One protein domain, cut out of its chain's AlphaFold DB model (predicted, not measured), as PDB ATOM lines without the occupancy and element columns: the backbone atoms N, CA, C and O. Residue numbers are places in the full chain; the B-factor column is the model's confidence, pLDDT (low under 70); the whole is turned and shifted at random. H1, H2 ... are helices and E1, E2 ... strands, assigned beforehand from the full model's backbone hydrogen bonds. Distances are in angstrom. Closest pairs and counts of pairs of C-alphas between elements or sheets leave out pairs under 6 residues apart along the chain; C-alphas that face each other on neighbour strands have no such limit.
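This is residues 173 to 363 of the 366 residues of an uncharacterized protein of Planctomycetes bacterium RBG_13_62_9 (UniProt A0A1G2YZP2). Three sheets are stacked one after another: a small five-stranded sheet, E3 E4 E1 E13 E12, is partly face to face with the four-stranded sheet E2 E5 E6 E11, which in turn faces a sheet of four longer strands, E7 E8 E9 E10. This last sheet curls round the helix H1, and a long link of residues 281 to 303 lies far out between E8 and E9. The printed part has 191 residues, with two named helices and thirteen named strands in the order E1 E2 E3 E4 E5 E6 H1 E7 E8 E9 E10 E11 H2 E12 E13; the class is mostly strand. The first two sheets are mixed and the third is antiparallel. The whole is compact, with a radius of gyration of the C-alphas of 17.7 A and spans of 54 by 48 by 27 A.

Find C-alpha 173 at (23.504, -54.229, 1.884), where E1 begins; it runs to residue 177. E2 holds residues 187 to 192, E3 201 to 203, E4 208 to 212, E5 219 to 225, over 18.9 A, and E6 228 to 232. Look next for C-alpha 239 at (-5.909, -59.216, 18.442): from there H1 runs 18.5 A to residue 251. E7, residues 258 to 266, spans 23.7 A and bends by 57 degrees at residue 262. E8, residues 272 to 280, spans 24.4 A. E9, residues 304 to 316, spans 33.8 A and bends by 62 degrees at residue 308; E10, residues 321 to 335, spans 33.3 A and bends by 77 degrees at residue 330. E11 holds residues 344 to 347, H2 348 to 351, E12 353 to 356, and E13 359 to 362, ending with C-alpha 362 at (11.609, -52.334, -0.023).

Begin with the sheet of E1, strongly twisted, in the order E3 E4 E1 E13 E12. E1 and E13 are parallel, with N 360 and O 174 at 2.8 A; E4 and E1 are antiparallel, with N 175 and O 209 at 2.8 A. This sheet and the sheet E2 E5 E6 E11 are face to face, their strands at 51 degrees, and the C-alphas of Gln 189 in E2 and Thr 201 in E3, the closest of the two, are 5.9 A apart. In that second sheet the antiparallel E2 and E5 have N 220 and O 191 at 2.7 A, and the parallel E6 and E11 have N 345 and O 229 at 2.8 A. H2 is on this sheet, at a height of 5.5 A over it, and only grazes the first. The second sheet is also face to face with E7 E8 E9 E10, the strands at 17 degrees; the closest C-alphas of E2 and E10, Gln 189 and Phe 330, are 5.6 A apart. E7 E8 E9 E10 is a meander, each strand the antiparallel neighbour of the one before: check N 277 and O 309 at 2.8 A between E8 and E9. H1 is on this sheet; its closest C-alphas with E7 are Phe 242 and Ala 264, at 5.2 A. In H1 every O i to N i+4 pair is within hydrogen-bond range; H2 is too short for such a pair, and its one O i to N i+3 pair is within range.

The C-alphas farthest apart, those of Gly 289 and Lys 356, are 54.4 A apart. The printed part, residues 173 to 363, has no cut. The one long link is E8 to E9, with 23 residues. The model's mean pLDDT over the printed part is 87.3, and residues 283 to 299 are under 70.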
ATOM      1  N   VAL A 173      24.725 -53.893   2.604       91.19
ATOM      2  CA  VAL A 173      23.504 -54.229   1.884       91.19
ATOM      3  C   VAL A 173      22.930 -52.941   1.319       91.19
ATOM      4  O   VAL A 173      22.580 -52.017   2.059       91.19
ATOM      5  N   LYS A 174      22.812 -52.871  -0.005       94.88
ATOM      6  CA  LYS A 174      22.150 -51.754  -0.676       94.88
ATOM      7  C   LYS A 174      20.644 -51.888  -0.510       94.88
ATOM      8  O   LYS A 174      20.073 -52.924  -0.814       94.88
ATOM      9  N   VAL A 175      19.981 -50.821  -0.104       95.75
ATOM     10  CA  VAL A 175      18.529 -50.773   0.041       95.75
ATOM     11  C   VAL A 175      17.958 -49.814  -0.991       95.75
ATOM     12  O   VAL A 175      18.399 -48.666  -1.096       95.75
ATOM     13  N   LYS A 176      16.978 -50.286  -1.763       95.31
ATOM     14  CA  LYS A 176      16.183 -49.470  -2.687       95.31
ATOM     15  C   LYS A 176      14.768 -49.333  -2.139       95.31
ATOM     16  O   LYS A 176      14.099 -50.337  -1.910       95.31
ATOM     17  N   LEU A 177      14.328 -48.097  -1.932       93.56
ATOM     18  CA  LEU A 177      13.038 -47.764  -1.340       93.56
ATOM     19  C   LEU A 177      12.044 -47.419  -2.457       93.56
ATOM     20  O   LEU A 177      11.948 -46.269  -2.888       93.56
ATOM     21  N   ALA A 178      11.324 -48.421  -2.963       89.31
ATOM     22  CA  ALA A 178      10.383 -48.224  -4.061       89.31
ATOM     23  C   ALA A 178       9.230 -47.301  -3.629       89.31
ATOM     24  O   ALA A 178       8.617 -47.488  -2.579       89.31
ATOM     25  N   GLY A 179       8.958 -46.263  -4.425       84.19
ATOM     26  CA  GLY A 179       7.886 -45.298  -4.153       84.19
ATOM     27  C   GLY A 179       8.137 -44.343  -2.976       84.19
ATOM     28  O   GLY A 179       7.287 -43.500  -2.689       84.19
ATOM     29  N   ILE A 180       9.298 -44.412  -2.317       89.19
ATOM     30  CA  ILE A 180       9.636 -43.580  -1.156       89.19
ATOM     31  C   ILE A 180      10.773 -42.629  -1.528       89.19
ATOM     32  O   ILE A 180      11.837 -43.049  -1.976       89.19
ATOM     33  N   LYS A 181      10.561 -41.329  -1.300       88.56
ATOM     34  CA  LYS A 181      11.578 -40.291  -1.506       88.56
ATOM     35  C   LYS A 181      11.993 -39.665  -0.178       88.56
ATOM     36  O   LYS A 181      11.158 -39.121   0.542       88.56
ATOM     37  N   LEU A 182      13.286 -39.721   0.107       88.25
ATOM     38  CA  LEU A 182      13.947 -39.154   1.272       88.25
ATOM     39  C   LEU A 182      14.524 -37.774   0.939       88.25
ATOM     40  O   LEU A 182      15.206 -37.574  -0.073       88.25
ATOM     41  N   ALA A 183      14.249 -36.811   1.810       89.25
ATOM     42  CA  ALA A 183      14.900 -35.512   1.838       89.25
ATOM     43  C   ALA A 183      16.220 -35.581   2.634       89.25
ATOM     44  O   ALA A 183      16.382 -36.456   3.480       89.25
ATOM     45  N   PRO A 184      17.149 -34.621   2.463       85.19
ATOM     46  CA  PRO A 184      18.439 -34.636   3.168       85.19
ATOM     47  C   PRO A 184      18.354 -34.672   4.702       85.19
ATOM     48  O   PRO A 184      19.284 -35.127   5.355       85.19
ATOM     49  N   LYS A 185      17.252 -34.174   5.279       85.56
ATOM     50  CA  LYS A 185      17.000 -34.159   6.730       85.56
ATOM     51  C   LYS A 185      16.327 -35.428   7.257       85.56
ATOM     52  O   LYS A 185      16.143 -35.553   8.469       85.56
ATOM     53  N   ASP A 186      15.877 -36.302   6.366       89.50
ATOM     54  CA  ASP A 186      15.246 -37.552   6.754       89.50
ATOM     55  C   ASP A 186      16.312 -38.525   7.275       89.50
ATOM     56  O   ASP A 186      17.512 -38.303   7.131       89.50
ATOM     57  N   ALA A 187      15.878 -39.581   7.951       88.19
ATOM     58  CA  ALA A 187      16.777 -40.610   8.455       88.19
ATOM     59  C   ALA A 187      16.180 -41.987   8.206       88.19
ATOM     60  O   ALA A 187      14.966 -42.166   8.302       88.19
ATOM     61  N   VAL A 188      17.044 -42.959   7.946       90.69
ATOM     62  CA  VAL A 188      16.713 -44.386   7.955       90.69
ATOM     63  C   VAL A 188      17.447 -44.999   9.139       90.69
ATOM     64  O   VAL A 188      18.488 -44.488   9.530       90.69
ATOM     65  N   GLN A 189      16.872 -46.026   9.750       90.88
ATOM     66  CA  GLN A 189      17.466 -46.801  10.832       90.88
ATOM     67  C   GLN A 189      17.141 -48.273  10.611       90.88
ATOM     68  O   GLN A 189      16.036 -48.607  10.171       90.88
ATOM     69  N   ALA A 190      18.084 -49.149  10.950       91.50
ATOM     70  CA  ALA A 190      17.927 -50.585  10.783       91.50
ATOM     71  C   ALA A 190      18.246 -51.350  12.072       91.50
ATOM     72  O   ALA A 190      19.155 -51.002  12.830       91.50
ATOM     73  N   LEU A 191      17.484 -52.418  12.303       90.44
ATOM     74  CA  LEU A 191      17.715 -53.396  13.365       90.44
ATOM     75  C   LEU A 191      17.827 -54.775  12.740       90.44
ATOM     76  O   LEU A 191      16.899 -55.195  12.061       90.44
ATOM     77  N   THR A 192      18.893 -55.516  13.006       88.00
ATOM     78  CA  THR A 192      19.005 -56.901  12.526       88.00
ATOM     79  C   THR A 192      17.859 -57.781  13.047       88.00
ATOM     80  O   THR A 192      17.384 -57.628  14.178       88.00
ATOM     81  N   ARG A 193      17.365 -58.703  12.217       89.12
ATOM     82  CA  ARG A 193      16.122 -59.449  12.462       89.12
ATOM     83  C   ARG A 193      16.294 -60.504  13.551       89.12
ATOM     84  O   ARG A 193      15.373 -60.708  14.345       89.12
ATOM     85  N   VAL A 194      17.466 -61.142  13.632       85.38
ATOM     86  CA  VAL A 194      17.778 -62.192  14.613       85.38
ATOM     87  C   VAL A 194      18.355 -61.585  15.879       85.38
ATOM     88  O   VAL A 194      17.892 -61.934  16.958       85.38
ATOM     89  N   SER A 195      19.293 -60.647  15.816       81.12
ATOM     90  CA  SER A 195      19.918 -60.101  17.028       81.12
ATOM     91  C   SER A 195      19.243 -58.854  17.612       81.12
ATOM     92  O   SER A 195      19.500 -58.532  18.773       81.12
ATOM     93  N   LEU A 196      18.350 -58.183  16.870       86.75
ATOM     94  CA  LEU A 196      17.803 -56.858  17.211       86.75
ATOM     95  C   LEU A 196      18.905 -55.820  17.488       86.75
ATOM     96  O   LEU A 196      18.738 -54.904  18.297       86.75
ATOM     97  N   THR A 197      20.043 -55.969  16.813       81.50
ATOM     98  CA  THR A 197      21.193 -55.083  16.940       81.50
ATOM     99  C   THR A 197      20.993 -53.878  16.019       81.50
ATOM    100  O   THR A 197      20.766 -54.072  14.826       81.50
ATOM    101  N   PRO A 198      21.106 -52.636  16.523       83.31
ATOM    102  CA  PRO A 198      21.175 -51.464  15.660       83.31
ATOM    103  C   PRO A 198      22.466 -51.467  14.856       83.31
ATOM    104  O   PRO A 198      23.554 -51.624  15.438       83.31
ATOM    105  N   VAL A 199      22.311 -51.288  13.550       82.38
ATOM    106  CA  VAL A 199      23.384 -51.339  12.560       82.38
ATOM    107  C   VAL A 199      23.470 -50.032  11.776       82.38
ATOM    108  O   VAL A 199      22.439 -49.371  11.614       82.38
ATOM    109  N   PRO A 200      24.673 -49.651  11.304       83.31
ATOM    110  CA  PRO A 200      24.846 -48.405  10.589       83.31
ATOM    111  C   PRO A 200      23.966 -48.307   9.355       83.31
ATOM    112  O   PRO A 200      23.855 -49.253   8.574       83.31
ATOM    113  N   THR A 201      23.392 -47.125   9.155       86.06
ATOM    114  CA  THR A 201      22.610 -46.823   7.957       86.06
ATOM    115  C   THR A 201      23.005 -45.475   7.384       86.06
ATOM    116  O   THR A 201      23.119 -44.480   8.097       86.06
ATOM    117  N   LYS A 202      23.227 -45.433   6.070       86.88
ATOM    118  CA  LYS A 202      23.641 -44.219   5.370       86.88
ATOM    119  C   LYS A 202      22.804 -44.017   4.123       86.88
ATOM    120  O   LYS A 202      22.772 -44.875   3.247       86.88
ATOM    121  N   MET A 203      22.144 -42.868   4.014       89.19
ATOM    122  CA  MET A 203      21.471 -42.485   2.771       89.19
ATOM    123  C   MET A 203      22.513 -42.250   1.673       89.19
ATOM    124  O   MET A 203      23.487 -41.525   1.876       89.19
ATOM    125  N   THR A 204      22.307 -42.862   0.509       91.56
ATOM    126  CA  THR A 204      23.198 -42.752  -0.661       91.56
ATOM    127  C   THR A 204      22.529 -42.068  -1.849       91.56
ATOM    128  O   THR A 204      23.195 -41.724  -2.821       91.56
ATOM    129  N   GLY A 205      21.216 -41.850  -1.780       90.19
ATOM    130  CA  GLY A 205      20.431 -41.167  -2.797       90.19
ATOM    131  C   GLY A 205      19.054 -40.781  -2.266       90.19
ATOM    132  O   GLY A 205      18.769 -40.930  -1.080       90.19
ATOM    133  N   LYS A 206      18.187 -40.286  -3.156       90.44
ATOM    134  CA  LYS A 206      16.822 -39.859  -2.796       90.44
ATOM    135  C   LYS A 206      15.896 -41.025  -2.446       90.44
ATOM    136  O   LYS A 206      14.863 -40.806  -1.840       90.44
ATOM    137  N   ASP A 207      16.237 -42.234  -2.847       92.50
ATOM    138  CA  ASP A 207      15.439 -43.457  -2.720       92.50
ATOM    139  C   ASP A 207      16.329 -44.666  -2.385       92.50
ATOM    140  O   ASP A 207      15.925 -45.821  -2.515       92.50
ATOM    141  N   THR A 208      17.576 -44.411  -1.979       93.75
ATOM    142  CA  THR A 208      18.546 -45.459  -1.673       93.75
ATOM    143  C   THR A 208      19.312 -45.164  -0.401       93.75
ATOM    144  O   THR A 208      19.704 -44.025  -0.122       93.75
ATOM    145  N   CYS A 209      19.572 -46.223   0.351       92.94
ATOM    146  CA  CYS A 209      20.501 -46.209   1.464       92.94
ATOM    147  C   CYS A 209      21.348 -47.483   1.466       92.94
ATOM    148  O   CYS A 209      21.092 -48.429   0.723       92.94
ATOM    149  N   VAL A 210      22.384 -47.482   2.288       92.12
ATOM    150  CA  VAL A 210      23.218 -48.643   2.581       92.12
ATOM    151  C   VAL A 210      23.046 -48.978   4.053       92.12
ATOM    152  O   VAL A 210      23.059 -48.080   4.898       92.12
ATOM    153  N   VAL A 211      22.863 -50.266   4.339       89.81
ATOM    154  CA  VAL A 211      22.867 -50.838   5.686       89.81
ATOM    155  C   VAL A 211      24.143 -51.661   5.824       89.81
ATOM    156  O   VAL A 211      24.326 -52.638   5.100       89.81
ATOM    157  N   SER A 212      25.024 -51.268   6.733       85.62
ATOM    158  CA  SER A 212      26.321 -51.928   6.934       85.62
ATOM    159  C   SER A 212      26.275 -52.862   8.143       85.62
ATOM    160  O   SER A 212      25.379 -52.750   8.975       85.62
ATOM    161  N   SER A 213      27.236 -53.777   8.275       80.94
ATOM    162  CA  SER A 213      27.427 -54.584   9.495       80.94
ATOM    163  C   SER A 213      26.212 -55.421   9.905       80.94
ATOM    164  O   SER A 213      25.938 -55.614  11.091       80.94
ATOM    165  N   THR A 214      25.448 -55.918   8.930       80.94
ATOM    166  CA  THR A 214      24.280 -56.778   9.194       80.94
ATOM    167  C   THR A 214      24.673 -58.173   9.671       80.94
ATOM    168  O   THR A 214      23.826 -58.911  10.167       80.94
ATOM    169  N   PHE A 215      25.950 -58.546   9.511       78.12
ATOM    170  CA  PHE A 215      26.470 -59.889   9.770       78.12
ATOM    171  C   PHE A 215      25.636 -60.971   9.062       78.12
ATOM    172  O   PHE A 215      25.352 -62.024   9.625       78.12
ATOM    173  N   GLY A 216      25.194 -60.688   7.832       79.06
ATOM    174  CA  GLY A 216      24.394 -61.607   7.018       79.06
ATOM    175  C   GLY A 216      22.938 -61.755   7.454       79.06
ATOM    176  O   GLY A 216      22.192 -62.494   6.815       79.06
ATOM    177  N   GLU A 217      22.506 -61.055   8.504       85.50
ATOM    178  CA  GLU A 217      21.107 -61.034   8.906       85.50
ATOM    179  C   GLU A 217      20.276 -60.142   7.967       85.50
ATOM    180  O   GLU A 217      20.738 -59.125   7.437       85.50
ATOM    181  N   ASP A 218      19.001 -60.487   7.800       89.88
ATOM    182  CA  ASP A 218      18.004 -59.499   7.391       89.88
ATOM    183  C   ASP A 218      17.789 -58.473   8.505       89.88
ATOM    184  O   ASP A 218      18.274 -58.625   9.628       89.88
ATOM    185  N   PHE A 219      17.053 -57.408   8.216       92.50
ATOM    186  CA  PHE A 219      16.846 -56.315   9.154       92.50
ATOM    187  C   PHE A 219      15.433 -55.758   9.051       92.50
ATOM    188  O   PHE A 219      14.800 -55.831   8.008       92.50
ATOM    189  N   TYR A 220      14.944 -55.192  10.147       95.31
ATOM    190  CA  TYR A 220      13.788 -54.311  10.178       95.31
ATOM    191  C   TYR A 220      14.217 -52.888   9.839       95.31
ATOM    192  O   TYR A 220      15.325 -52.480  10.197       95.31
ATOM    193  N   LEU A 221      13.318 -52.117   9.229       95.69
ATOM    194  CA  LEU A 221      13.549 -50.721   8.877       95.69
ATOM    195  C   LEU A 221      12.587 -49.785   9.605       95.69
ATOM    196  O   LEU A 221      11.397 -50.064   9.760       95.69
ATOM    197  N   ALA A 222      13.114 -48.631   9.989       95.06
ATOM    198  CA  ALA A 222      12.339 -47.484  10.414       95.06
ATOM    199  C   ALA A 222      12.901 -46.217   9.770       95.06
ATOM    200  O   ALA A 222      14.086 -46.135   9.453       95.06
ATOM    201  N   MET A 223      12.050 -45.217   9.581       93.06
ATOM    202  CA  MET A 223      12.421 -43.948   8.980       93.06
ATOM    203  C   MET A 223      11.889 -42.786   9.803       93.06
ATOM    204  O   MET A 223      10.818 -42.864  10.403       93.06
ATOM    205  N   ARG A 224      12.616 -41.674   9.766       91.81
ATOM    206  CA  ARG A 224      12.097 -40.360  10.117       91.81
ATOM    207  C   ARG A 224      11.945 -39.571   8.826       91.81
ATOM    208  O   ARG A 224      12.955 -39.198   8.240       91.81
ATOM    209  N   GLN A 225      10.712 -39.325   8.402       88.94
ATOM    210  CA  GLN A 225      10.398 -38.644   7.147       88.94
ATOM    211  C   GLN A 225       9.514 -37.432   7.424       88.94
ATOM    212  O   GLN A 225       8.445 -37.556   8.020       88.94
ATOM    213  N   GLY A 226       9.968 -36.237   7.042       84.25
ATOM    214  CA  GLY A 226       9.165 -35.019   7.210       84.25
ATOM    215  C   GLY A 226       8.762 -34.720   8.665       84.25
ATOM    216  O   GLY A 226       7.742 -34.082   8.897       84.25
ATOM    217  N   GLY A 227       9.546 -35.186   9.647       83.12
ATOM    218  CA  GLY A 227       9.257 -35.037  11.082       83.12
ATOM    219  C   GLY A 227       8.360 -36.128  11.680       83.12
ATOM    220  O   GLY A 227       8.160 -36.138  12.893       83.12
ATOM    221  N   LYS A 228       7.866 -37.063  10.865       90.62
ATOM    222  CA  LYS A 228       7.112 -38.241  11.304       90.62
ATOM    223  C   LYS A 228       8.015 -39.462  11.402       90.62
ATOM    224  O   LYS A 228       8.999 -39.558  10.671       90.62
ATOM    225  N   TYR A 229       7.658 -40.401  12.271       93.81
ATOM    226  CA  TYR A 229       8.341 -41.687  12.387       93.81
ATOM    227  C   TYR A 229       7.489 -42.763  11.734       93.81
ATOM    228  O   TYR A 229       6.307 -42.880  12.041       93.81
ATOM    229  N   VAL A 230       8.092 -43.547  10.848       95.19
ATOM    230  CA  VAL A 230       7.427 -44.631  10.124       95.19
ATOM    231  C   VAL A 230       8.222 -45.910  10.349       95.19
ATOM    232  O   VAL A 230       9.444 -45.899  10.219       95.19
ATOM    233  N   VAL A 231       7.564 -47.012  10.697       96.62
ATOM    234  CA  VAL A 231       8.230 -48.304  10.944       96.62
ATOM    235  C   VAL A 231       7.637 -49.379  10.053       96.62
ATOM    236  O   VAL A 231       6.416 -49.481   9.938       96.62
ATOM    237  N   GLY A 232       8.499 -50.206   9.459       96.12
ATOM    238  CA  GLY A 232       8.082 -51.432   8.792       96.12
ATOM    239  C   GLY A 232       7.433 -52.393   9.782       96.12
ATOM    240  O   GLY A 232       8.105 -52.899  10.682       96.12
ATOM    241  N   TRP A 233       6.136 -52.644   9.625       96.19
ATOM    242  CA  TRP A 233       5.383 -53.607  10.431       96.19
ATOM    243  C   TRP A 233       4.281 -54.267   9.583       96.19
ATOM    244  O   TRP A 233       3.746 -53.594   8.695       96.19
ATOM    245  N   PRO A 234       3.920 -55.545   9.812       93.56
ATOM    246  CA  PRO A 234       2.819 -56.179   9.086       93.56
ATOM    247  C   PRO A 234       1.486 -55.449   9.317       93.56
ATOM    248  O   PRO A 234       1.233 -54.925  10.404       93.56
ATOM    249  N   ALA A 235       0.629 -55.431   8.290       86.94
ATOM    250  CA  ALA A 235      -0.715 -54.853   8.380       86.94
ATOM    251  C   ALA A 235      -1.675 -55.725   9.198       86.94
ATOM    252  O   ALA A 235      -2.558 -55.204   9.883       86.94
ATOM    253  N   GLU A 236      -1.497 -57.045   9.126       84.56
ATOM    254  CA  GLU A 236      -2.304 -57.998   9.874       84.56
ATOM    255  C   GLU A 236      -2.059 -57.852  11.378       84.56
ATOM    256  O   GLU A 236      -0.921 -57.776  11.850       84.56
ATOM    257  N   LYS A 237      -3.156 -57.799  12.132       85.94
ATOM    258  CA  LYS A 237      -3.143 -57.685  13.587       85.94
ATOM    259  C   LYS A 237      -3.837 -58.893  14.185       85.94
ATOM    260  O   LYS A 237      -5.053 -59.020  14.084       85.94
ATOM    261  N   ASP A 238      -3.066 -59.721  14.872       93.19
ATOM    262  CA  ASP A 238      -3.613 -60.724  15.776       93.19
ATOM    263  C   ASP A 238      -4.032 -60.027  17.081       93.19
ATOM    264  O   ASP A 238      -3.196 -59.564  17.864       93.19
ATOM    265  N   ALA A 239      -5.344 -59.907  17.288       95.62
ATOM    266  CA  ALA A 239      -5.909 -59.216  18.442       95.62
ATOM    267  C   ALA A 239      -5.584 -59.917  19.772       95.62
ATOM    268  O   ALA A 239      -5.402 -59.240  20.786       95.62
ATOM    269  N   GLU A 240      -5.471 -61.250  19.781       95.44
ATOM    270  CA  GLU A 240      -5.160 -62.008  20.993       95.44
ATOM    271  C   GLU A 240      -3.698 -61.824  21.393       95.44
ATOM    272  O   GLU A 240      -3.400 -61.548  22.560       95.44
ATOM    273  N   VAL A 241      -2.785 -61.916  20.421       96.44
ATOM    274  CA  VAL A 241      -1.355 -61.654  20.640       96.44
ATOM    275  C   VAL A 241      -1.138 -60.199  21.045       96.44
ATOM    276  O   VAL A 241      -0.340 -59.931  21.944       96.44
ATOM    277  N   PHE A 242      -1.865 -59.253  20.441       97.50
ATOM    278  CA  PHE A 242      -1.784 -57.841  20.811       97.50
ATOM    279  C   PHE A 242      -2.245 -57.595  22.251       97.50
ATOM    280  O   PHE A 242      -1.535 -56.935  23.008       97.50
ATOM    281  N   ALA A 243      -3.392 -58.147  22.658       97.69
ATOM    282  CA  ALA A 243      -3.895 -58.009  24.025       97.69
ATOM    283  C   ALA A 243      -2.933 -58.629  25.052       97.69
ATOM    284  O   ALA A 243      -2.607 -57.995  26.060       97.69
ATOM    285  N   LEU A 244      -2.414 -59.827  24.760       97.81
ATOM    286  CA  LEU A 244      -1.412 -60.497  25.583       97.81
ATOM    287  C   LEU A 244      -0.146 -59.642  25.740       97.81
ATOM    288  O   LEU A 244       0.334 -59.417  26.852       97.81
ATOM    289  N   ALA A 245       0.387 -59.144  24.624       97.81
ATOM    290  CA  ALA A 245       1.556 -58.278  24.607       97.81
ATOM    291  C   ALA A 245       1.321 -56.971  25.376       97.81
ATOM    292  O   ALA A 245       2.210 -56.524  26.098       97.81
ATOM    293  N   GLN A 246       0.140 -56.365  25.246       98.12
ATOM    294  CA  GLN A 246      -0.198 -55.104  25.900       98.12
ATOM    295  C   GLN A 246      -0.184 -55.233  27.426       98.12
ATOM    296  O   GLN A 246       0.394 -54.378  28.102       98.12
ATOM    297  N   ASP A 247      -0.767 -56.306  27.960       97.50
ATOM    298  CA  ASP A 247      -0.715 -56.625  29.391       97.50
ATOM    299  C   ASP A 247       0.739 -56.759  29.884       97.50
ATOM    300  O   ASP A 247       1.169 -56.101  30.838       97.50
ATOM    301  N   HIS A 248       1.552 -57.516  29.145       97.75
ATOM    302  CA  HIS A 248       2.952 -57.766  29.480       97.75
ATOM    303  C   HIS A 248       3.835 -56.518  29.405       97.75
ATOM    304  O   HIS A 248       4.693 -56.293  30.269       97.75
ATOM    305  N   VAL A 249       3.615 -55.672  28.399       96.94
ATOM    306  CA  VAL A 249       4.286 -54.374  28.278       96.94
ATOM    307  C   VAL A 249       3.951 -53.495  29.477       96.94
ATOM    308  O   VAL A 249       4.866 -52.867  30.005       96.94
ATOM    309  N   ASN A 250       2.701 -53.484  29.947       94.56
ATOM    310  CA  ASN A 250       2.266 -52.651  31.071       94.56
ATOM    311  C   ASN A 250       2.835 -53.130  32.416       94.56
ATOM    312  O   ASN A 250       3.334 -52.312  33.196       94.56
ATOM    313  N   ARG A 251       2.829 -54.444  32.674       92.62
ATOM    314  CA  ARG A 251       3.293 -55.024  33.951       92.62
ATOM    315  C   ARG A 251       4.814 -55.062  34.113       92.62
ATOM    316  O   ARG A 251       5.315 -55.117  35.234       92.62
ATOM    317  N   THR A 252       5.563 -55.043  33.008       92.00
ATOM    318  CA  THR A 252       7.035 -55.075  33.041       92.00
ATOM    319  C   THR A 252       7.565 -53.892  33.853       92.00
ATOM    320  O   THR A 252       7.139 -52.762  33.647       92.00
ATOM    321  N   ARG A 253       8.500 -54.098  34.780       87.44
ATOM    322  CA  ARG A 253       9.179 -52.968  35.435       87.44
ATOM    323  C   ARG A 253      10.249 -52.431  34.498       87.44
ATOM    324  O   ARG A 253      11.111 -53.189  34.062       87.44
ATOM    325  N   ASP A 254      10.182 -51.145  34.184       86.69
ATOM    326  CA  ASP A 254      11.111 -50.521  33.253       86.69
ATOM    327  C   ASP A 254      11.459 -49.084  33.648       86.69
ATOM    328  O   ASP A 254      10.741 -48.445  34.418       86.69
ATOM    329  N   PHE A 255      12.563 -48.577  33.096       83.25
ATOM    330  CA  PHE A 255      12.907 -47.165  33.173       83.25
ATOM    331  C   PHE A 255      11.804 -46.304  32.544       83.25
ATOM    332  O   PHE A 255      11.415 -45.304  33.133       83.25
ATOM    333  N   TYR A 256      11.250 -46.695  31.393       88.12
ATOM    334  CA  TYR A 256      10.194 -45.947  30.703       88.12
ATOM    335  C   TYR A 256       8.822 -46.181  31.352       88.12
ATOM    336  O   TYR A 256       8.356 -47.317  31.438       88.12
ATOM    337  N   ASN A 257       8.166 -45.108  31.802       87.00
ATOM    338  CA  ASN A 257       6.861 -45.164  32.472       87.00
ATOM    339  C   ASN A 257       5.680 -44.949  31.513       87.00
ATOM    340  O   ASN A 257       4.645 -45.584  31.699       87.00
ATOM    341  N   GLU A 258       5.834 -44.139  30.465       90.62
ATOM    342  CA  GLU A 258       4.879 -44.059  29.358       90.62
ATOM    343  C   GLU A 258       5.286 -45.072  28.283       90.62
ATOM    344  O   GLU A 258       6.389 -45.024  27.728       90.62
ATOM    345  N   ARG A 259       4.401 -46.036  28.021       94.19
ATOM    346  CA  ARG A 259       4.650 -47.140  27.094       94.19
ATOM    347  C   ARG A 259       3.400 -47.383  26.272       94.19
ATOM    348  O   ARG A 259       2.364 -47.755  26.811       94.19
ATOM    349  N   GLN A 260       3.516 -47.188  24.970       96.25
ATOM    350  CA  GLN A 260       2.441 -47.427  24.023       96.25
ATOM    351  C   GLN A 260       2.836 -48.599  23.122       96.25
ATOM    352  O   GLN A 260       3.855 -48.540  22.426       96.25
ATOM    353  N   LEU A 261       2.035 -49.666  23.134       97.50
ATOM    354  CA  LEU A 261       2.172 -50.759  22.176       97.50
ATOM    355  C   LEU A 261       1.617 -50.298  20.828       97.50
ATOM    356  O   LEU A 261       0.470 -49.868  20.733       97.50
ATOM    357  N   LEU A 262       2.442 -50.378  19.791       97.12
ATOM    358  CA  LEU A 262       2.062 -50.005  18.430       97.12
ATOM    359  C   LEU A 262       1.687 -51.234  17.601       97.12
ATOM    360  O   LEU A 262       0.746 -51.192  16.813       97.12
ATOM    361  N   GLY A 263       2.401 -52.340  17.804       97.19
ATOM    362  CA  GLY A 263       2.187 -53.586  17.082       97.19
ATOM    363  C   GLY A 263       2.725 -54.783  17.853       97.19
ATOM    364  O   GLY A 263       3.658 -54.653  18.647       97.19
ATOM    365  N   ALA A 264       2.139 -55.949  17.608       97.69
ATOM    366  CA  ALA A 264       2.590 -57.224  18.140       97.69
ATOM    367  C   ALA A 264       2.459 -58.289  17.049       97.69
ATOM    368  O   ALA A 264       1.508 -58.249  16.273       97.69
ATOM    369  N   MET A 265       3.413 -59.211  16.978       96.25
ATOM    370  CA  MET A 265       3.365 -60.344  16.057       96.25
ATOM    371  C   MET A 265       4.024 -61.570  16.675       96.25
ATOM    372  O   MET A 265       4.975 -61.460  17.454       96.25
ATOM    373  N   LEU A 266       3.514 -62.735  16.307       94.75
ATOM    374  CA  LEU A 266       4.102 -64.018  16.645       94.75
ATOM    375  C   LEU A 266       5.270 -64.307  15.685       94.75
ATOM    376  O   LEU A 266       5.201 -63.969  14.503       94.75
ATOM    377  N   SER A 267       6.357 -64.902  16.174       91.38
ATOM    378  CA  SER A 267       7.411 -65.422  15.296       91.38
ATOM    379  C   SER A 267       6.886 -66.564  14.418       91.38
ATOM    380  O   SER A 267       5.885 -67.197  14.743       91.38
ATOM    381  N   GLU A 268       7.585 -66.881  13.329       86.06
ATOM    382  CA  GLU A 268       7.187 -67.958  12.402       86.06
ATOM    383  C   GLU A 268       7.146 -69.342  13.083       86.06
ATOM    384  O   GLU A 268       6.257 -70.145  12.819       86.06
ATOM    385  N   ASP A 269       8.050 -69.609  14.034       86.12
ATOM    386  CA  ASP A 269       8.017 -70.819  14.878       86.12
ATOM    387  C   ASP A 269       7.005 -70.723  16.042       86.12
ATOM    388  O   ASP A 269       6.784 -71.673  16.800       86.12
ATOM    389  N   GLY A 270       6.433 -69.530  16.207       90.50
ATOM    390  CA  GLY A 270       5.623 -69.015  17.295       90.50
ATOM    391  C   GLY A 270       6.084 -69.330  18.710       90.50
ATOM    392  O   GLY A 270       5.249 -69.496  19.602       90.50
ATOM    393  N   ARG A 271       7.392 -69.435  18.923       92.50
ATOM    394  CA  ARG A 271       8.002 -69.519  20.257       92.50
ATOM    395  C   ARG A 271       8.311 -68.146  20.835       92.50
ATOM    396  O   ARG A 271       8.715 -68.045  21.995       92.50
ATOM    397  N   GLU A 272       8.159 -67.100  20.036       95.69
ATOM    398  CA  GLU A 272       8.452 -65.734  20.419       95.69
ATOM    399  C   GLU A 272       7.326 -64.796  20.009       95.69
ATOM    400  O   GLU A 272       6.636 -65.013  19.017       95.69
ATOM    401  N   VAL A 273       7.179 -63.719  20.771       97.25
ATOM    402  CA  VAL A 273       6.366 -62.568  20.381       97.25
ATOM    403  C   VAL A 273       7.307 -61.388  20.189       97.25
ATOM    404  O   VAL A 273       8.232 -61.175  20.977       97.25
ATOM    405  N   LEU A 274       7.089 -60.621  19.131       97.62
ATOM    406  CA  LEU A 274       7.780 -59.372  18.844       97.62
ATOM    407  C   LEU A 274       6.789 -58.231  19.017       97.62
ATOM    408  O   LEU A 274       5.697 -58.265  18.459       97.62
ATOM    409  N   THR A 275       7.174 -57.212  19.777       98.00
ATOM    410  CA  THR A 275       6.333 -56.039  20.032       98.00
ATOM    411  C   THR A 275       7.053 -54.773  19.617       98.00
ATOM    412  O   THR A 275       8.179 -54.541  20.061       98.00
ATOM    413  N   LEU A 276       6.394 -53.927  18.834       98.06
ATOM    414  CA  LEU A 276       6.839 -52.571  18.556       98.06
ATOM    415  C   LEU A 276       6.262 -51.632  19.614       98.06
ATOM    416  O   LEU A 276       5.045 -51.520  19.754       98.06
ATOM    417  N   VAL A 277       7.137 -50.960  20.354       97.38
ATOM    418  CA  VAL A 277       6.764 -50.107  21.483       97.38
ATOM    419  C   VAL A 277       7.339 -48.703  21.338       97.38
ATOM    420  O   VAL A 277       8.516 -48.508  21.016       97.38
ATOM    421  N   ASN A 278       6.480 -47.730  21.612       96.44
ATOM    422  CA  ASN A 278       6.811 -46.324  21.749       96.44
ATOM    423  C   ASN A 278       6.994 -46.018  23.239       96.44
ATOM    424  O   ASN A 278       6.077 -46.227  24.036       96.44
ATOM    425  N   LEU A 279       8.196 -45.604  23.628       94.31
ATOM    426  CA  LEU A 279       8.612 -45.491  25.021       94.31
ATOM    427  C   LEU A 279       8.984 -44.048  25.331       94.31
ATOM    428  O   LEU A 279       9.839 -43.470  24.657       94.31
ATOM    429  N   ARG A 280       8.423 -43.491  26.401       91.19
ATOM    430  CA  ARG A 280       8.817 -42.187  26.927       91.19
ATOM    431  C   ARG A 280       8.968 -42.248  28.436       91.19
ATOM    432  O   ARG A 280       8.211 -42.912  29.141       91.19
ATOM    433  N   ARG A 281      10.010 -41.594  28.936       86.50
ATOM    434  CA  ARG A 281      10.183 -41.367  30.363       86.50
ATOM    435  C   ARG A 281       9.598 -40.001  30.671       86.50
ATOM    436  O   ARG A 281      10.267 -38.998  30.467       86.50
ATOM    437  N   ARG A 282       8.343 -39.974  31.108       81.88
ATOM    438  CA  ARG A 282       7.734 -38.779  31.691       81.88
ATOM    439  C   ARG A 282       8.300 -38.562  33.084       81.88
ATOM    440  O   ARG A 282       8.484 -39.554  33.789       81.88
ATOM    441  N   VAL A 283       8.563 -37.306  33.444       68.56
ATOM    442  CA  VAL A 283       9.128 -36.878  34.742       68.56
ATOM    443  C   VAL A 283       8.709 -37.811  35.884       68.56
ATOM    444  O   VAL A 283       7.517 -38.006  36.141       68.56
ATOM    445  N   ALA A 284       9.685 -38.426  36.552       54.28
ATOM    446  CA  ALA A 284       9.407 -39.253  37.721       54.28
ATOM    447  C   ALA A 284       9.008 -38.365  38.914       54.28
ATOM    448  O   ALA A 284       9.608 -37.312  39.101       54.28
ATOM    449  N   PRO A 285       8.083 -38.787  39.794       45.72
ATOM    450  CA  PRO A 285       7.735 -38.003  40.984       45.72
ATOM    451  C   PRO A 285       8.879 -37.869  42.010       45.72
ATOM    452  O   PRO A 285       8.772 -37.083  42.946       45.72
ATOM    453  N   THR A 286       9.979 -38.610  41.854       45.12
ATOM    454  CA  THR A 286      11.151 -38.558  42.737       45.12
ATOM    455  C   THR A 286      12.348 -37.947  42.014       45.12
ATOM    456  O   THR A 286      13.052 -38.635  41.272       45.12
ATOM    457  N   ASN A 287      12.587 -36.659  42.266       45.38
ATOM    458  CA  ASN A 287      13.813 -35.955  41.892       45.38
ATOM    459  C   ASN A 287      14.986 -36.495  42.728       45.38
ATOM    460  O   ASN A 287      15.153 -36.109  43.886       45.38
ATOM    461  N   PHE A 288      15.815 -37.376  42.169       43.59
ATOM    462  CA  PHE A 288      17.069 -37.778  42.815       43.59
ATOM    463  C   PHE A 288      18.151 -36.713  42.599       43.59
ATOM    464  O   PHE A 288      18.990 -36.866  41.719       43.59
ATOM    465  N   GLY A 289      18.123 -35.655  43.419       45.81
ATOM    466  CA  GLY A 289      19.255 -34.763  43.725       45.81
ATOM    467  C   GLY A 289      20.217 -34.385  42.583       45.81
ATOM    468  O   GLY A 289      19.865 -34.303  41.412       45.81
ATOM    469  N   SER A 290      21.474 -34.104  42.933       35.22
ATOM    470  CA  SER A 290      22.539 -33.658  42.013       35.22
ATOM    471  C   SER A 290      23.132 -34.775  41.133       35.22
ATOM    472  O   SER A 290      24.002 -34.509  40.291       35.22
ATOM    473  N   ILE A 291      22.658 -36.015  41.307       38.09
ATOM    474  CA  ILE A 291      23.137 -37.225  40.636       38.09
ATOM    475  C   ILE A 291      21.911 -38.080  40.265       38.09
ATOM    476  O   ILE A 291      21.526 -38.973  41.013       38.09
ATOM    477  N   GLY A 292      21.270 -37.821  39.118       40.81
ATOM    478  CA  GLY A 292      20.109 -38.638  38.740       40.81
ATOM    479  C   GLY A 292      19.337 -38.238  37.484       40.81
ATOM    480  O   GLY A 292      18.269 -37.650  37.569       40.81
ATOM    481  N   GLY A 293      19.836 -38.643  36.315       52.31
ATOM    482  CA  GLY A 293      19.028 -39.242  35.235       52.31
ATOM    483  C   GLY A 293      18.053 -38.410  34.387       52.31
ATOM    484  O   GLY A 293      17.688 -38.900  33.321       52.31
ATOM    485  N   GLU A 294      17.630 -37.213  34.791       63.44
ATOM    486  CA  GLU A 294      16.575 -36.464  34.069       63.44
ATOM    487  C   GLU A 294      16.864 -34.958  33.946       63.44
ATOM    488  O   GLU A 294      16.066 -34.237  33.365       63.44
ATOM    489  N   TRP A 295      18.011 -34.469  34.431       63.19
ATOM    490  CA  TRP A 295      18.449 -33.079  34.261       63.19
ATOM    491  C   TRP A 295      19.631 -32.997  33.295       63.19
ATOM    492  O   TRP A 295      20.703 -33.548  33.559       63.19
ATOM    493  N   ASP A 296      19.447 -32.298  32.179       65.31
ATOM    494  CA  ASP A 296      20.515 -32.001  31.230       65.31
ATOM    495  C   ASP A 296      21.248 -30.736  31.699       65.31
ATOM    496  O   ASP A 296      20.682 -29.640  31.714       65.31
ATOM    497  N   ARG A 297      22.509 -30.894  32.127       63.25
ATOM    498  CA  ARG A 297      23.333 -29.787  32.640       63.25
ATOM    499  C   ARG A 297      23.681 -28.761  31.563       63.25
ATOM    500  O   ARG A 297      23.790 -27.590  31.899       63.25
ATOM    501  N   GLU A 298      23.835 -29.181  30.308       65.38
ATOM    502  CA  GLU A 298      24.136 -28.269  29.197       65.38
ATOM    503  C   GLU A 298      22.919 -27.403  28.872       65.38
ATOM    504  O   GLU A 298      23.050 -26.216  28.586       65.38
ATOM    505  N   LYS A 299      21.719 -27.988  28.960       65.00
ATOM    506  CA  LYS A 299      20.459 -27.281  28.697       65.00
ATOM    507  C   LYS A 299      19.866 -26.584  29.918       65.00
ATOM    508  O   LYS A 299      18.938 -25.795  29.757       65.00
ATOM    509  N   GLY A 300      20.346 -26.897  31.122       71.06
ATOM    510  CA  GLY A 300      19.789 -26.388  32.375       71.06
ATOM    511  C   GLY A 300      18.304 -26.723  32.541       71.06
ATOM    512  O   GLY A 300      17.543 -25.881  33.014       71.06
ATOM    513  N   ALA A 301      17.875 -27.909  32.098       73.56
ATOM    514  CA  ALA A 301      16.464 -28.281  32.059       73.56
ATOM    515  C   ALA A 301      16.229 -29.768  32.339       73.56
ATOM    516  O   ALA A 301      17.081 -30.617  32.059       73.56
ATOM    517  N   LEU A 302      15.023 -30.077  32.824       77.25
ATOM    518  CA  LEU A 302      14.520 -31.445  32.836       77.25
ATOM    519  C   LEU A 302      14.342 -31.948  31.405       77.25
ATOM    520  O   LEU A 302      13.858 -31.226  30.528       77.25
ATOM    521  N   VAL A 303      14.699 -33.205  31.193       78.56
ATOM    522  CA  VAL A 303      14.619 -33.879  29.910       78.56
ATOM    523  C   VAL A 303      13.973 -35.251  30.039       78.56
ATOM    524  O   VAL A 303      14.144 -35.968  31.019       78.56
ATOM    525  N   GLU A 304      13.249 -35.628  28.996       83.06
ATOM    526  CA  GLU A 304      12.473 -36.854  28.905       83.06
ATOM    527  C   GLU A 304      13.037 -37.730  27.782       83.06
ATOM    528  O   GLU A 304      12.824 -37.457  26.594       83.06
ATOM    529  N   PRO A 305      13.787 -38.793  28.122       85.62
ATOM    530  CA  PRO A 305      14.230 -39.769  27.144       85.62
ATOM    531  C   PRO A 305      13.056 -40.428  26.415       85.62
ATOM    532  O   PRO A 305      12.079 -40.865  27.027       85.62
ATOM    533  N   TRP A 306      13.216 -40.599  25.109       90.19
ATOM    534  CA  TRP A 306      12.271 -41.278  24.234       90.19
ATOM    535  C   TRP A 306      12.963 -42.367  23.415       90.19
ATOM    536  O   TRP A 306      14.121 -42.213  23.009       90.19
ATOM    537  N   ARG A 307      12.262 -43.479  23.176       91.75
ATOM    538  CA  ARG A 307      12.730 -44.572  22.319       91.75
ATOM    539  C   ARG A 307      11.605 -45.177  21.496       91.75
ATOM    540  O   ARG A 307      10.537 -45.475  22.017       91.75
ATOM    541  N   LEU A 308      11.940 -45.523  20.259       94.38
ATOM    542  CA  LEU A 308      11.149 -46.421  19.424       94.38
ATOM    543  C   LEU A 308      11.869 -47.761  19.317       94.38
ATOM    544  O   LEU A 308      13.006 -47.816  18.843       94.38
ATOM    545  N   SER A 309      11.258 -48.825  19.835       95.44
ATOM    546  CA  SER A 309      11.951 -50.102  20.039       95.44
ATOM    547  C   SER A 309      11.122 -51.315  19.647       95.44
ATOM    548  O   SER A 309       9.907 -51.323  19.807       95.44
ATOM    549  N   ILE A 310      11.810 -52.372  19.222       96.94
ATOM    550  CA  ILE A 310      11.269 -53.729  19.153       96.94
ATOM    551  C   ILE A 310      11.705 -54.468  20.412       96.94
ATOM    552  O   ILE A 310      12.893 -54.506  20.744       96.94
ATOM    553  N   TRP A 311      10.756 -55.061  21.125       97.12
ATOM    554  CA  TRP A 311      11.037 -55.986  22.218       97.12
ATOM    555  C   TRP A 311      10.697 -57.403  21.773       97.12
ATOM    556  O   TRP A 311       9.674 -57.636  21.132       97.12
ATOM    557  N   ARG A 312      11.572 -58.346  22.117       96.12
ATOM    558  CA  ARG A 312      11.383 -59.770  21.864       96.12
ATOM    559  C   ARG A 312      11.114 -60.499  23.160       96.12
ATOM    560  O   ARG A 312      11.902 -60.420  24.110       96.12
ATOM    561  N   TRP A 313      10.081 -61.315  23.135       97.31
ATOM    562  CA  TRP A 313       9.629 -62.106  24.258       97.31
ATOM    563  C   TRP A 313       9.722 -63.586  23.923       97.31
ATOM    564  O   TRP A 313       9.348 -63.985  22.825       97.31
ATOM    565  N   LYS A 314      10.182 -64.407  24.866       96.44
ATOM    566  CA  LYS A 314       9.928 -65.848  24.818       96.44
ATOM    567  C   LYS A 314       8.480 -66.084  25.215       96.44
ATOM    568  O   LYS A 314       8.037 -65.514  26.210       96.44
ATOM    569  N   TYR A 315       7.775 -66.894  24.436       96.50
ATOM    570  CA  TYR A 315       6.359 -67.151  24.633       96.50
ATOM    571  C   TYR A 315       6.131 -68.541  25.221       96.50
ATOM    572  O   TYR A 315       6.356 -69.558  24.562       96.50
ATOM    573  N   ASP A 316       5.656 -68.574  26.462       95.31
ATOM    574  CA  ASP A 316       5.067 -69.760  27.063       95.31
ATOM    575  C   ASP A 316       3.583 -69.822  26.685       95.31
ATOM    576  O   ASP A 316       2.731 -69.163  27.284       95.31
ATOM    577  N   ARG A 317       3.279 -70.619  25.658       91.94
ATOM    578  CA  ARG A 317       1.915 -70.789  25.143       91.94
ATOM    579  C   ARG A 317       0.975 -71.447  26.147       91.94
ATOM    580  O   ARG A 317      -0.214 -71.154  26.124       91.94
ATOM    581  N   GLN A 318       1.489 -72.343  26.990       92.69
ATOM    582  CA  GLN A 318       0.664 -73.100  27.928       92.69
ATOM    583  C   GLN A 318       0.132 -72.185  29.029       92.69
ATOM    584  O   GLN A 318      -1.048 -72.245  29.359       92.69
ATOM    585  N   ASN A 319       0.997 -71.313  29.550       94.81
ATOM    586  CA  ASN A 319       0.639 -70.378  30.617       94.81
ATOM    587  C   ASN A 319       0.201 -69.002  30.097       94.81
ATOM    588  O   ASN A 319      -0.221 -68.162  30.884       94.81
ATOM    589  N   ARG A 320       0.282 -68.773  28.780       94.62
ATOM    590  CA  ARG A 320       0.071 -67.467  28.137       94.62
ATOM    591  C   ARG A 320       0.955 -66.377  28.750       94.62
ATOM    592  O   ARG A 320       0.502 -65.270  29.014       94.62
ATOM    593  N   GLU A 321       2.230 -66.692  28.950       96.75
ATOM    594  CA  GLU A 321       3.202 -65.807  29.597       96.75
ATOM    595  C   GLU A 321       4.306 -65.389  28.620       96.75
ATOM    596  O   GLU A 321       4.820 -66.193  27.837       96.75
ATOM    597  N   LEU A 322       4.697 -64.115  28.676       97.56
ATOM    598  CA  LEU A 322       5.793 -63.547  27.895       97.56
ATOM    599  C   LEU A 322       6.967 -63.181  28.803       97.56
ATOM    600  O   LEU A 322       6.866 -62.309  29.666       97.56
ATOM    601  N   ALA A 323       8.124 -63.787  28.549       96.12
ATOM    602  CA  ALA A 323       9.369 -63.447  29.227       96.12
ATOM    603  C   ALA A 323      10.244 -62.581  28.315       96.12
ATOM    604  O   ALA A 323      10.720 -63.033  27.269       96.12
ATOM    605  N   LEU A 324      10.467 -61.325  28.701       94.94
ATOM    606  CA  LEU A 324      11.279 -60.395  27.922       94.94
ATOM    607  C   LEU A 324      12.716 -60.916  27.786       94.94
ATOM    608  O   LEU A 324      13.394 -61.172  28.778       94.94
ATOM    609  N   SER A 325      13.195 -61.029  26.550       91.12
ATOM    610  CA  SER A 325      14.481 -61.666  26.245       91.12
ATOM    611  C   SER A 325      15.502 -60.726  25.616       91.12
ATOM    612  O   SER A 325      16.702 -60.863  25.861       91.12
ATOM    613  N   THR A 326      15.070 -59.789  24.770       88.75
ATOM    614  CA  THR A 326      15.958 -58.886  24.021       88.75
ATOM    615  C   THR A 326      15.199 -57.629  23.602       88.75
ATOM    616  O   THR A 326      13.973 -57.640  23.488       88.75
ATOM    617  N   ARG A 327      15.929 -56.530  23.385       90.75
ATOM    618  CA  ARG A 327      15.399 -55.258  22.890       90.75
ATOM    619  C   ARG A 327      16.322 -54.697  21.814       90.75
ATOM    620  O   ARG A 327      17.531 -54.682  22.019       90.75
ATOM    621  N   GLY A 328      15.737 -54.190  20.738       89.38
ATOM    622  CA  GLY A 328      16.406 -53.356  19.743       89.38
ATOM    623  C   GLY A 328      15.735 -51.995  19.672       89.38
ATOM    624  O   GLY A 328      14.522 -51.893  19.844       89.38
ATOM    625  N   THR A 329      16.505 -50.942  19.432       91.19
ATOM    626  CA  THR A 329      16.001 -49.563  19.390       91.19
ATOM    627  C   THR A 329      16.382 -48.923  18.063       91.19
ATOM    628  O   THR A 329      17.569 -48.860  17.757       91.19
ATOM    629  N   PHE A 330      15.389 -48.444  17.313       89.62
ATOM    630  CA  PHE A 330      15.595 -47.701  16.065       89.62
ATOM    631  C   PHE A 330      16.051 -46.276  16.350       89.62
ATOM    632  O   PHE A 330      17.107 -45.850  15.910       89.62
ATOM    633  N   PHE A 331      15.252 -45.547  17.131       87.75
ATOM    634  CA  PHE A 331      15.503 -44.151  17.455       87.75
ATOM    635  C   PHE A 331      15.577 -43.972  18.962       87.75
ATOM    636  O   PHE A 331      14.785 -44.547  19.714       87.75
ATOM    637  N   ARG A 332      16.519 -43.136  19.391       85.62
ATOM    638  CA  ARG A 332      16.666 -42.682  20.768       85.62
ATOM    639  C   ARG A 332      16.824 -41.176  20.735       85.62
ATOM    640  O   ARG A 332      17.797 -40.708  20.164       85.62
ATOM    641  N   LEU A 333      15.893 -40.467  21.366       82.25
ATOM    642  CA  LEU A 333      15.893 -39.010  21.414       82.25
ATOM    643  C   LEU A 333      15.689 -38.495  22.834       82.25
ATOM    644  O   LEU A 333      15.284 -39.240  23.730       82.25
ATOM    645  N   ILE A 334      15.989 -37.217  23.031       81.25
ATOM    646  CA  ILE A 334      15.769 -36.495  24.282       81.25
ATOM    647  C   ILE A 334      14.812 -35.341  23.997       81.25
ATOM    648  O   ILE A 334      15.093 -34.508  23.136       81.25
ATOM    649  N   PHE A 335      13.709 -35.292  24.737       81.06
ATOM    650  CA  PHE A 335      12.677 -34.264  24.619       81.06
ATOM    651  C   PHE A 335      12.602 -33.400  25.874       81.06
ATOM    652  O   PHE A 335      13.079 -33.793  26.936       81.06
ATOM    653  N   LEU A 336      11.982 -32.229  25.768       82.88
ATOM    654  CA  LEU A 336      11.538 -31.466  26.930       82.88
ATOM    655  C   LEU A 336      10.153 -31.960  27.386       82.88
ATOM    656  O   LEU A 336       9.376 -32.443  26.558       82.88
ATOM    657  N   PRO A 337       9.776 -31.774  28.666       81.94
ATOM    658  CA  PRO A 337       8.472 -32.206  29.178       81.94
ATOM    659  C   PRO A 337       7.267 -31.693  28.378       81.94
ATOM    660  O   PRO A 337       6.284 -32.410  28.182       81.94
ATOM    661  N   LYS A 338       7.368 -30.463  27.862       83.31
ATOM    662  CA  LYS A 338       6.326 -29.814  27.053       83.31
ATOM    663  C   LYS A 338       6.210 -30.352  25.625       83.31
ATOM    664  O   LYS A 338       5.200 -30.100  24.974       83.31
ATOM    665  N   ASP A 339       7.226 -31.050  25.123       86.56
ATOM    666  CA  ASP A 339       7.214 -31.538  23.748       86.56
ATOM    667  C   ASP A 339       6.227 -32.710  23.628       86.56
ATOM    668  O   ASP A 339       6.160 -33.559  24.529       86.56
ATOM    669  N   PRO A 340       5.454 -32.817  22.536       87.31
ATOM    670  CA  PRO A 340       4.539 -33.937  22.340       87.31
ATOM    671  C   PRO A 340       5.306 -35.251  22.154       87.31
ATOM    672  O   PRO A 340       6.431 -35.264  21.655       87.31
ATOM    673  N   THR A 341       4.709 -36.375  22.569       88.06
ATOM    674  CA  THR A 341       5.307 -37.693  22.302       88.06
ATOM    675  C   THR A 341       5.239 -37.929  20.794       88.06
ATOM    676  O   THR A 341       4.155 -37.771  20.226       88.06
ATOM    677  N   PRO A 342       6.352 -38.281  20.124       89.50
ATOM    678  CA  PRO A 342       6.329 -38.546  18.696       89.50
ATOM    679  C   PRO A 342       5.278 -39.591  18.323       89.50
ATOM    680  O   PRO A 342       5.223 -40.672  18.918       89.50
ATOM    681  N   GLN A 343       4.462 -39.264  17.321       90.44
ATOM    682  CA  GLN A 343       3.568 -40.234  16.702       90.44
ATOM    683  C   GLN A 343       4.352 -41.120  15.736       90.44
ATOM    684  O   GLN A 343       5.247 -40.653  15.023       90.44
ATOM    685  N   VAL A 344       4.000 -42.402  15.738       95.25
ATOM    686  CA  VAL A 344       4.638 -43.429  14.921       95.25
ATOM    687  C   VAL A 344       3.583 -44.073  14.034       95.25
ATOM    688  O   VAL A 344       2.580 -44.587  14.529       95.25
ATOM    689  N   GLU A 345       3.823 -44.048  12.731       95.69
ATOM    690  CA  GLU A 345       2.986 -44.678  11.715       95.69
ATOM    691  C   GLU A 345       3.566 -46.057  11.353       95.69
ATOM    692  O   GLU A 345       4.782 -46.238  11.247       95.69
ATOM    693  N   LEU A 346       2.696 -47.054  11.179       96.25
ATOM    694  CA  LEU A 346       3.097 -48.382  10.713       96.25
ATOM    695  C   LEU A 346       2.978 -48.441   9.194       96.25
ATOM    696  O   LEU A 346       1.984 -47.983   8.634       96.25
ATOM    697  N   SER A 347       3.974 -49.021   8.534       94.94
ATOM    698  CA  SER A 347       4.005 -49.154   7.083       94.94
ATOM    699  C   SER A 347       4.229 -50.604   6.681       94.94
ATOM    700  O   SER A 347       5.300 -51.168   6.903       94.94
ATOM    701  N   GLU A 348       3.229 -51.188   6.025       92.75
ATOM    702  CA  GLU A 348       3.375 -52.503   5.403       92.75
ATOM    703  C   GLU A 348       4.346 -52.451   4.210       92.75
ATOM    704  O   GLU A 348       5.102 -53.389   3.973       92.75
ATOM    705  N   THR A 349       4.408 -51.326   3.494       91.88
ATOM    706  CA  THR A 349       5.376 -51.111   2.408       91.88
ATOM    707  C   THR A 349       6.815 -51.232   2.907       91.88
ATOM    708  O   THR A 349       7.617 -51.913   2.280       91.88
ATOM    709  N   LEU A 350       7.143 -50.639   4.064       93.12
ATOM    710  CA  LEU A 350       8.470 -50.785   4.681       93.12
ATOM    711  C   LEU A 350       8.723 -52.184   5.264       93.12
ATOM    712  O   LEU A 350       9.872 -52.554   5.486       93.12
ATOM    713  N   TRP A 351       7.664 -52.944   5.549       93.25
ATOM    714  CA  TRP A 351       7.762 -54.319   6.039       93.25
ATOM    715  C   TRP A 351       8.091 -55.315   4.927       93.25
ATOM    716  O   TRP A 351       8.850 -56.261   5.139       93.25
ATOM    717  N   ARG A 352       7.518 -55.106   3.738       91.38
ATOM    718  CA  ARG A 352       7.724 -55.960   2.568       91.38
ATOM    719  C   ARG A 352       9.118 -55.716   1.995       91.38
ATOM    720  O   ARG A 352       9.354 -54.738   1.289       91.38
ATOM    721  N   MET A 353      10.037 -56.616   2.331       92.56
ATOM    722  CA  MET A 353      11.432 -56.572   1.904       92.56
ATOM    723  C   MET A 353      11.784 -57.836   1.127       92.56
ATOM    724  O   MET A 353      11.507 -58.944   1.583       92.56
ATOM    725  N   GLN A 354      12.427 -57.673  -0.029       91.56
ATOM    726  CA  GLN A 354      12.911 -58.781  -0.848       91.56
ATOM    727  C   GLN A 354      14.407 -58.628  -1.114       91.56
ATOM    728  O   GLN A 354      14.849 -57.660  -1.735       91.56
ATOM    729  N   ARG A 355      15.194 -59.612  -0.675       88.81
ATOM    730  CA  ARG A 355      16.635 -59.662  -0.938       88.81
ATOM    731  C   ARG A 355      16.916 -60.286  -2.310       88.81
ATOM    732  O   ARG A 355      16.419 -61.366  -2.622       88.81
ATOM    733  N   LYS A 356      17.735 -59.611  -3.117       88.06
ATOM    734  CA  LYS A 356      18.273 -60.042  -4.416       88.06
ATOM    735  C   LYS A 356      19.793 -59.802  -4.390       88.06
ATOM    736  O   LYS A 356      20.256 -58.698  -4.677       88.06
ATOM    737  N   GLY A 357      20.560 -60.820  -3.984       85.38
ATOM    738  CA  GLY A 357      21.998 -60.687  -3.704       85.38
ATOM    739  C   GLY A 357      22.260 -59.689  -2.569       85.38
ATOM    740  O   GLY A 357      21.611 -59.759  -1.524       85.38
ATOM    741  N   ASP A 358      23.133 -58.713  -2.817       87.38
ATOM    742  CA  ASP A 358      23.496 -57.659  -1.850       87.38
ATOM    743  C   ASP A 358      22.547 -56.455  -1.886       87.38
ATOM    744  O   ASP A 358      22.818 -55.408  -1.297       87.38
ATOM    745  N   THR A 359      21.431 -56.570  -2.610       91.75
ATOM    746  CA  THR A 359      20.396 -55.537  -2.670       91.75
ATOM    747  C   THR A 359      19.110 -56.020  -2.013       91.75
ATOM    748  O   THR A 359      18.617 -57.102  -2.315       91.75
ATOM    749  N   VAL A 360      18.525 -55.190  -1.157       94.00
ATOM    750  CA  VAL A 360      17.174 -55.356  -0.617       94.00
ATOM    751  C   VAL A 360      16.253 -54.334  -1.276       94.00
ATOM    752  O   VAL A 360      16.488 -53.125  -1.218       94.00
ATOM    753  N   MET A 361      15.204 -54.835  -1.916       94.06
ATOM    754  CA  MET A 361      14.087 -54.040  -2.418       94.06
ATOM    755  C   MET A 361      13.064 -53.884  -1.294       94.06
ATOM    756  O   MET A 361      12.707 -54.876  -0.659       94.06
ATOM    757  N   VAL A 362      12.619 -52.658  -1.037       93.19
ATOM    758  CA  VAL A 362      11.609 -52.334  -0.023       93.19
ATOM    759  C   VAL A 362      10.388 -51.756  -0.718       93.19
ATOM    760  O   VAL A 362      10.525 -50.830  -1.518       93.19
ATOM    761  N   GLY A 363       9.211 -52.267  -0.371       85.50
ATOM    762  CA  GLY A 363       7.957 -51.964  -1.053       85.50
ATOM    763  C   GLY A 363       7.667 -52.937  -2.192       85.50
ATOM    764  O   GLY A 363       8.408 -53.889  -2.424       85.50
TER     765      GLY A 363